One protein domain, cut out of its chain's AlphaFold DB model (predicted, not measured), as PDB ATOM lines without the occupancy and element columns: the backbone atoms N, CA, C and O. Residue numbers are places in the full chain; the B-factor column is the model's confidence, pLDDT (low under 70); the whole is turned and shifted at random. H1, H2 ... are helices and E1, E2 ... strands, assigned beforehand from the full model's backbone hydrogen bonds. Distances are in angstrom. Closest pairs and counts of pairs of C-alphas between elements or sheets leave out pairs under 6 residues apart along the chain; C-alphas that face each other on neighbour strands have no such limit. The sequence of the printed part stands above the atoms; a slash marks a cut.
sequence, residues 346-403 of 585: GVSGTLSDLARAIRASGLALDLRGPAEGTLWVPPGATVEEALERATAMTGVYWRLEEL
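What this domain is: This is residues 346 to 403 of the 585 residues of an uncharacterized protein of Planctomycetes bacterium (UniProt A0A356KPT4). Look first for two helices, H1 and H2, side by side and running opposite ways, with a small two-stranded ribbon on each side of the pair. The longer ribbon, E2 with E4, covers one side, E2 beside H1 and E4 beside H2; the shorter, E1 with E3, sits across the helices from it, with E3 near both. The printed part has 58 residues, with two named helices and four named strands in the order E1, H1, E2, E3, H2, E4. Both sheets are antiparallel, and the class is mixed, helices and strands. The whole is compact, with a radius of gyration of the C-alphas of 10.3 A and spans of 27 by 25 by 16 A.

How they stand to each other: Begin with E2, residues 363 to 368, and E4, residues 397 to 402, antiparallel neighbours at 160 degrees; look for N 364 and O 401, within hydrogen-bond range at 2.8 A, and for N 399 and O 366 at 2.9 A. From E2, go to H1, residues 351 to 360, where the closest C-alphas are those of Ala 355 and Leu 365, 6.4 A apart. From E4, go to H2, residues 383 to 394, where the closest C-alphas are those of Thr 391 and Tyr 397, 6.0 A apart. H1 and H2 are close but not clearly touching, with the C-alphas of Leu 351 and Ala 390 closest at 7.5 A. They stand at a shallow tilt of 21 degrees, opposite ways. E3, residues 374 to 377, comes closest to H2 at the C-alphas of Val 377 and Ala 386, 5.8 A, and to H1 at those of Leu 375 and Leu 351, 6.5 A. E3 and E1, residues 347 to 350, are antiparallel neighbours at 145 degrees, with N 375 and O 349 within hydrogen-bond range at 2.8 A. Between the sheets, E1 and E2 are apart, for instance, and so are E3 and E4. In H1 and H2 every O i to N i+4 pair is within hydrogen-bond range.

Where its parts are: Find C-alpha 347 at (271.550, 278.685, 234.054), where E1 begins; it runs 9.2 A to residue 350. H1 follows from 351 to 360, 14.1 A. E2 runs 16.0 A from 363 to 368, and E3 9.8 A from 374 to 377. Find C-alpha 383 at (268.656, 269.238, 242.455); from there H2 runs 16.1 A to 394. E4 runs 17.1 A from 397 to C-alpha 402 at (276.991, 261.926, 250.006).

The domain as a whole: The two C-alphas farthest apart are those of Met 393 and Leu 403, 27.2 A. The printed part has no cut, and its five links between named elements are tight. The mean pLDDT of the printed part is 74.1; look for values under 70 at residues 346 to 348, 370 to 373, 378 to 379 and 402 to 403.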
ATOM      1  N   GLY A 346     268.913 281.234 236.722       56.97
ATOM      2  CA  GLY A 346     268.506 280.239 235.730       56.97
ATOM      3  C   GLY A 346     269.638 280.040 234.726       56.97
ATOM      4  O   GLY A 346     269.938 280.905 233.904       56.97
ATOM      5  N   VAL A 347     270.344 278.925 234.846       56.88
ATOM      6  CA  VAL A 347     271.550 278.685 234.054       56.88
ATOM      7  C   VAL A 347     271.178 277.808 232.872       56.88
ATOM      8  O   VAL A 347     270.641 276.716 233.038       56.88
ATOM      9  N   SER A 348     271.449 278.319 231.672       58.75
ATOM     10  CA  SER A 348     271.643 277.485 230.492       58.75
ATOM     11  C   SER A 348     273.091 277.010 230.541       58.75
ATOM     12  O   SER A 348     274.009 277.828 230.481       58.75
ATOM     13  N   GLY A 349     273.298 275.716 230.757       72.81
ATOM     14  CA  GLY A 349     274.626 275.131 230.921       72.81
ATOM     15  C   GLY A 349     274.653 273.687 230.453       72.81
ATOM     16  O   GLY A 349     273.613 273.094 230.170       72.81
ATOM     17  N   THR A 350     275.843 273.112 230.337       82.00
ATOM     18  CA  THR A 350     275.964 271.693 229.994       82.00
ATOM     19  C   THR A 350     275.656 270.815 231.209       82.00
ATOM     20  O   THR A 350     275.808 271.242 232.355       82.00
ATOM     21  N   LEU A 351     275.293 269.550 230.982       79.81
ATOM     22  CA  LEU A 351     275.217 268.526 232.039       79.81
ATOM     23  C   LEU A 351     276.499 268.456 232.887       79.81
ATOM     24  O   LEU A 351     276.449 268.231 234.095       79.81
ATOM     25  N   SER A 352     277.650 268.716 232.263       79.69
ATOM     26  CA  SER A 352     278.944 268.788 232.947       79.69
ATOM     27  C   SER A 352     279.036 269.960 233.926       79.69
ATOM     28  O   SER A 352     279.676 269.831 234.970       79.69
ATOM     29  N   ASP A 353     278.390 271.089 233.627       79.06
ATOM     30  CA  ASP A 353     278.351 272.254 234.513       79.06
ATOM     31  C   ASP A 353     277.428 272.004 235.709       79.06
ATOM     32  O   ASP A 353     277.810 272.314 236.837       79.06
ATOM     33  N   LEU A 354     276.280 271.348 235.489       81.25
ATOM     34  CA  LEU A 354     275.404 270.884 236.571       81.25
ATOM     35  C   LEU A 354     276.137 269.882 237.478       81.25
ATOM     36  O   LEU A 354     276.158 270.044 238.696       81.25
ATOM     37  N   ALA A 355     276.823 268.896 236.894       82.62
ATOM     38  CA  ALA A 355     277.607 267.922 237.649       82.62
ATOM     39  C   ALA A 355     278.758 268.562 238.435       82.62
ATOM     40  O   ALA A 355     279.109 268.112 239.527       82.62
ATOM     41  N   ARG A 356     279.385 269.607 237.886       81.62
ATOM     42  CA  ARG A 356     280.428 270.373 238.580       81.62
ATOM     43  C   ARG A 356     279.843 271.172 239.744       81.62
ATOM     44  O   ARG A 356     280.434 271.155 240.818       81.62
ATOM     45  N   ALA A 357     278.689 271.812 239.554       78.69
ATOM     46  CA  ALA A 357     277.978 272.545 240.600       78.69
ATOM     47  C   ALA A 357     277.568 271.630 241.766       78.69
ATOM     48  O   ALA A 357     277.847 271.945 242.920       78.69
ATOM     49  N   ILE A 358     276.997 270.459 241.465       80.06
ATOM     50  CA  ILE A 358     276.593 269.468 242.474       80.06
ATOM     51  C   ILE A 358     277.819 268.942 243.241       80.06
ATOM     52  O   ILE A 358     277.822 268.917 244.472       80.06
ATOM     53  N   ARG A 359     278.924 268.643 242.546       80.94
ATOM     54  CA  ARG A 359     280.179 268.243 243.209       80.94
ATOM     55  C   ARG A 359     280.779 269.337 244.084       80.94
ATOM     56  O   ARG A 359     281.282 269.038 245.163       80.94
ATOM     57  N   ALA A 360     280.685 270.600 243.672       77.62
ATOM     58  CA  ALA A 360     281.134 271.731 244.482       77.62
ATOM     59  C   ALA A 360     280.317 271.895 245.779       77.62
ATOM     60  O   ALA A 360     280.844 272.407 246.763       77.62
ATOM     61  N   SER A 361     279.069 271.415 245.809       70.00
ATOM     62  CA  SER A 361     278.248 271.362 247.028       70.00
ATOM     63  C   SER A 361     278.554 270.181 247.961       70.00
ATOM     64  O   SER A 361     277.902 270.044 248.991       70.00
ATOM     65  N   GLY A 362     279.553 269.347 247.642       76.81
ATOM     66  CA  GLY A 362     279.948 268.193 248.461       76.81
ATOM     67  C   GLY A 362     279.148 266.915 248.189       76.81
ATOM     68  O   GLY A 362     279.323 265.925 248.893       76.81
ATOM     69  N   LEU A 363     278.303 266.926 247.159       75.06
ATOM     70  CA  LEU A 363     277.502 265.785 246.728       75.06
ATOM     71  C   LEU A 363     278.230 265.070 245.582       75.06
ATOM     72  O   LEU A 363     278.615 265.692 244.589       75.06
ATOM     73  N   ALA A 364     278.436 263.763 245.696       77.62
ATOM     74  CA  ALA A 364     278.904 262.944 244.589       77.62
ATOM     75  C   ALA A 364     277.731 262.685 243.636       77.62
ATOM     76  O   ALA A 364     276.676 262.207 244.035       77.62
ATOM     77  N   LEU A 365     277.915 263.025 242.364       79.69
ATOM     78  CA  LEU A 365     276.947 262.760 241.307       79.69
ATOM     79  C   LEU A 365     277.581 261.795 240.308       79.69
ATOM     80  O   LEU A 365     278.537 262.173 239.622       79.69
ATOM     81  N   ASP A 366     277.051 260.577 240.231       79.88
ATOM     82  CA  ASP A 366     277.331 259.641 239.140       79.88
ATOM     83  C   ASP A 366     276.300 259.884 238.032       79.88
ATOM     84  O   ASP A 366     275.096 259.795 238.272       79.88
ATOM     85  N   LEU A 367     276.766 260.234 236.833       78.25
ATOM     86  CA  LEU A 367     275.935 260.409 235.641       78.25
ATOM     87  C   LEU A 367     276.284 259.305 234.647       78.25
ATOM     88  O   LEU A 367     277.433 259.201 234.216       78.25
ATOM     89  N   ARG A 368     275.292 258.516 234.233       75.06
ATOM     90  CA  ARG A 368     275.448 257.451 233.237       75.06
ATOM     91  C   ARG A 368     274.637 257.772 231.988       75.06
ATOM     92  O   ARG A 368     273.412 257.828 232.038       75.06
ATOM     93  N   GLY A 369     275.331 257.958 230.868       74.12
ATOM     94  CA  GLY A 369     274.732 258.236 229.560       74.12
ATOM     95  C   GLY A 369     275.486 259.318 228.778       74.12
ATOM     96  O   GLY A 369     276.526 259.797 229.239       74.12
ATOM     97  N   PRO A 370     274.991 259.703 227.589       68.12
ATOM     98  CA  PRO A 370     275.596 260.764 226.793       68.12
ATOM     99  C   PRO A 370     275.464 262.109 227.523       68.12
ATOM    100  O   PRO A 370     274.370 262.635 227.707       68.12
ATOM    101  N   ALA A 371     276.593 262.677 227.954       63.34
ATOM    102  CA  ALA A 371     276.644 263.930 228.719       63.34
ATOM    103  C   ALA A 371     276.539 265.200 227.845       63.34
ATOM    104  O   ALA A 371     276.838 266.305 228.309       63.34
ATOM    105  N   GLU A 372     276.152 265.052 226.578       67.75
ATOM    106  CA  GLU A 372     276.076 266.142 225.612       67.75
ATOM    107  C   GLU A 372     274.651 266.700 225.554       67.75
ATOM    108  O   GLU A 372     273.697 266.002 225.225       67.75
ATOM    109  N   GLY A 373     274.502 267.974 225.907       65.88
ATOM    110  CA  GLY A 373     273.215 268.660 225.912       65.88
ATOM    111  C   GLY A 373     273.273 269.945 226.726       65.88
ATOM    112  O   GLY A 373     274.011 270.034 227.711       65.88
ATOM    113  N   THR A 374     272.503 270.950 226.306       71.50
ATOM    114  CA  THR A 374     272.339 272.192 227.071       71.50
ATOM    115  C   THR A 374     271.059 272.069 227.888       71.50
ATOM    116  O   THR A 374     269.978 271.935 227.320       71.50
ATOM    117  N   LEU A 375     271.179 272.096 229.210       76.56
ATOM    118  CA  LEU A 375     270.064 272.033 230.145       76.56
ATOM    119  C   LEU A 375     269.706 273.453 230.583       76.56
ATOM    120  O   LEU A 375     270.586 274.234 230.952       76.56
ATOM    121  N   TRP A 376     268.417 273.788 230.556       74.62
ATOM    122  CA  TRP A 376     267.909 275.000 231.194       74.62
ATOM    123  C   TRP A 376     267.191 274.634 232.489       74.62
ATOM    124  O   TRP A 376     266.148 273.974 232.476       74.62
ATOM    125  N   VAL A 377     267.760 275.075 233.609       73.00
ATOM    126  CA  VAL A 377     267.187 274.872 234.942       73.00
ATOM    127  C   VAL A 377     266.532 276.183 235.389       73.00
ATOM    128  O   VAL A 377     267.229 277.202 235.463       73.00
ATOM    129  N   PRO A 378     265.211 276.207 235.654       69.12
ATOM    130  CA  PRO A 378     264.540 277.412 236.108       69.12
ATOM    131  C   PRO A 378     265.063 277.823 237.492       69.12
ATOM    132  O   PRO A 378     265.441 276.965 238.296       69.12
ATOM    133  N   PRO A 379     265.102 279.130 237.795       68.00
ATOM    134  CA  PRO A 379     265.508 279.597 239.114       68.00
ATOM    135  C   PRO A 379     264.569 279.027 240.186       68.00
ATOM    136  O   PRO A 379     263.351 279.120 240.054       68.00
ATOM    137  N   GLY A 380     265.149 278.451 241.242       71.12
ATOM    138  CA  GLY A 380     264.407 277.835 242.348       71.12
ATOM    139  C   GLY A 380     264.116 276.339 242.196       71.12
ATOM    140  O   GLY A 380     263.572 275.766 243.133       71.12
ATOM    141  N   ALA A 381     264.492 275.708 241.077       71.31
ATOM    142  CA  ALA A 381     264.357 274.260 240.931       71.31
ATOM    143  C   ALA A 381     265.272 273.496 241.902       71.31
ATOM    144  O   ALA A 381     266.407 273.917 242.158       71.31
ATOM    145  N   THR A 382     264.798 272.361 242.417       79.00
ATOM    146  CA  THR A 382     265.611 271.473 243.266       79.00
ATOM    147  C   THR A 382     266.672 270.725 242.442       79.00
ATOM    148  O   THR A 382     266.615 270.683 241.210       79.00
ATOM    149  N   VAL A 383     267.665 270.118 243.115       75.94
ATOM    150  CA  VAL A 383     268.656 269.238 242.455       75.94
ATOM    151  C   VAL A 383     267.936 268.119 241.697       75.94
ATOM    152  O   VAL A 383     268.289 267.819 240.559       75.94
ATOM    153  N   GLU A 384     266.917 267.534 242.326       75.12
ATOM    154  CA  GLU A 384     266.121 266.437 241.779       75.12
ATOM    155  C   GLU A 384     265.339 266.892 240.550       75.12
ATOM    156  O   GLU A 384     265.486 266.280 239.504       75.12
ATOM    157  N   GLU A 385     264.633 268.023 240.601       79.19
ATOM    158  CA  GLU A 385     263.918 268.562 239.435       79.19
ATOM    159  C   GLU A 385     264.861 268.882 238.263       79.19
ATOM    160  O   GLU A 385     264.516 268.683 237.095       79.19
ATOM    161  N   ALA A 386     266.066 269.383 238.554       78.69
ATOM    162  CA  ALA A 386     267.081 269.646 237.540       78.69
ATOM    163  C   ALA A 386     267.603 268.347 236.905       78.69
ATOM    164  O   ALA A 386     267.776 268.287 235.686       78.69
ATOM    165  N   LEU A 387     267.840 267.310 237.713       82.12
ATOM    166  CA  LEU A 387     268.321 266.011 237.254       82.12
ATOM    167  C   LEU A 387     267.225 265.194 236.558       82.12
ATOM    168  O   LEU A 387     267.506 264.596 235.529       82.12
ATOM    169  N   GLU A 388     265.979 265.223 237.028       80.69
ATOM    170  CA  GLU A 388     264.813 264.623 236.365       80.69
ATOM    171  C   GLU A 388     264.574 265.254 234.995       80.69
ATOM    172  O   GLU A 388     264.386 264.543 234.006       80.69
ATOM    173  N   ARG A 389     264.663 266.588 234.893       78.50
ATOM    174  CA  ARG A 389     264.633 267.275 233.595       78.50
ATOM    175  C   ARG A 389     265.791 266.855 232.705       78.50
ATOM    176  O   ARG A 389     265.591 266.672 231.509       78.50
ATOM    177  N   ALA A 390     266.987 266.694 233.266       76.44
ATOM    178  CA  ALA A 390     268.132 266.219 232.506       76.44
ATOM    179  C   ALA A 390     267.920 264.784 232.001       76.44
ATOM    180  O   ALA A 390     268.136 264.528 230.822       76.44
ATOM    181  N   THR A 391     267.408 263.877 232.838       78.94
ATOM    182  CA  THR A 391     267.041 262.508 232.451       78.94
ATOM    183  C   THR A 391     265.991 262.499 231.351       78.94
ATOM    184  O   THR A 391     266.168 261.797 230.359       78.94
ATOM    185  N   ALA A 392     264.943 263.313 231.480       71.81
ATOM    186  CA  ALA A 392     263.903 263.429 230.465       71.81
ATOM    187  C   ALA A 392     264.450 263.963 229.128       71.81
ATOM    188  O   ALA A 392     264.010 263.525 228.071       71.81
ATOM    189  N   MET A 393     265.420 264.886 229.163       71.88
ATOM    190  CA  MET A 393     265.982 265.508 227.958       71.88
ATOM    191  C   MET A 393     267.073 264.682 227.272       71.88
ATOM    192  O   MET A 393     267.175 264.719 226.048       71.88
ATOM    193  N   THR A 394     267.934 264.000 228.029       72.88
ATOM    194  CA  THR A 394     269.152 263.370 227.488       72.88
ATOM    195  C   THR A 394     269.200 261.858 227.685       72.88
ATOM    196  O   THR A 394     270.144 261.215 227.224       72.88
ATOM    197  N   GLY A 395     268.224 261.272 228.384       73.12
ATOM    198  CA  GLY A 395     268.232 259.855 228.753       73.12
ATOM    199  C   GLY A 395     269.335 259.488 229.753       73.12
ATOM    200  O   GLY A 395     269.666 258.314 229.895       73.12
ATOM    201  N   VAL A 396     269.943 260.479 230.417       75.88
ATOM    202  CA  VAL A 396     271.006 260.257 231.405       75.88
ATOM    203  C   VAL A 396     270.398 259.805 232.726       75.88
ATOM    204  O   VAL A 396     269.547 260.484 233.302       75.88
ATOM    205  N   TYR A 397     270.882 258.678 233.234       76.69
ATOM    206  CA  TYR A 397     270.572 258.197 234.574       76.69
ATOM    207  C   TYR A 397     271.532 258.832 235.570       76.69
ATOM    208  O   TYR A 397     272.709 259.039 235.260       76.69
ATOM    209  N   TRP A 398     271.054 259.119 236.771       84.31
ATOM    210  CA  TRP A 398     271.870 259.740 237.802       84.31
ATOM    211  C   TRP A 398     271.726 259.024 239.136       84.31
ATOM    212  O   TRP A 398     270.685 258.450 239.453       84.31
ATOM    213  N   ARG A 399     272.799 259.073 239.921       77.25
ATOM    214  CA  ARG A 399     272.817 258.671 241.324       77.25
ATOM    215  C   ARG A 399     273.531 259.746 242.125       77.25
ATOM    216  O   ARG A 399     274.619 260.182 241.750       77.25
ATOM    217  N   LEU A 400     272.902 260.170 243.214       75.62
ATOM    218  CA  LEU A 400     273.458 261.138 244.145       75.62
ATOM    219  C   LEU A 400     273.932 260.388 245.397       75.62
ATOM    220  O   LEU A 400     273.147 259.677 246.021       75.62
ATOM    221  N   GLU A 401     275.204 260.523 245.751       73.12
ATOM    222  CA  GLU A 401     275.793 259.954 246.964       73.12
ATOM    223  C   GLU A 401     276.408 261.081 247.799       73.12
ATOM    224  O   GLU A 401     277.002 262.020 247.269       73.12
ATOM    225  N   GLU A 402     276.257 261.028 249.118       52.25
ATOM    226  CA  GLU A 402     276.991 261.926 250.006       52.25
ATOM    227  C   GLU A 402     278.398 261.352 250.191       52.25
ATOM    228  O   GLU A 402     278.565 260.145 250.366       52.25
ATOM    229  N   LEU A 403     279.431 262.193 250.125       53.00
ATOM    230  CA  LEU A 403     280.771 261.750 250.496       53.00
ATOM    231  C   LEU A 403     280.791 261.559 252.017       53.00
ATOM    232  O   LEU A 403     281.041 262.514 252.753       53.00
TER     233      LEU A 403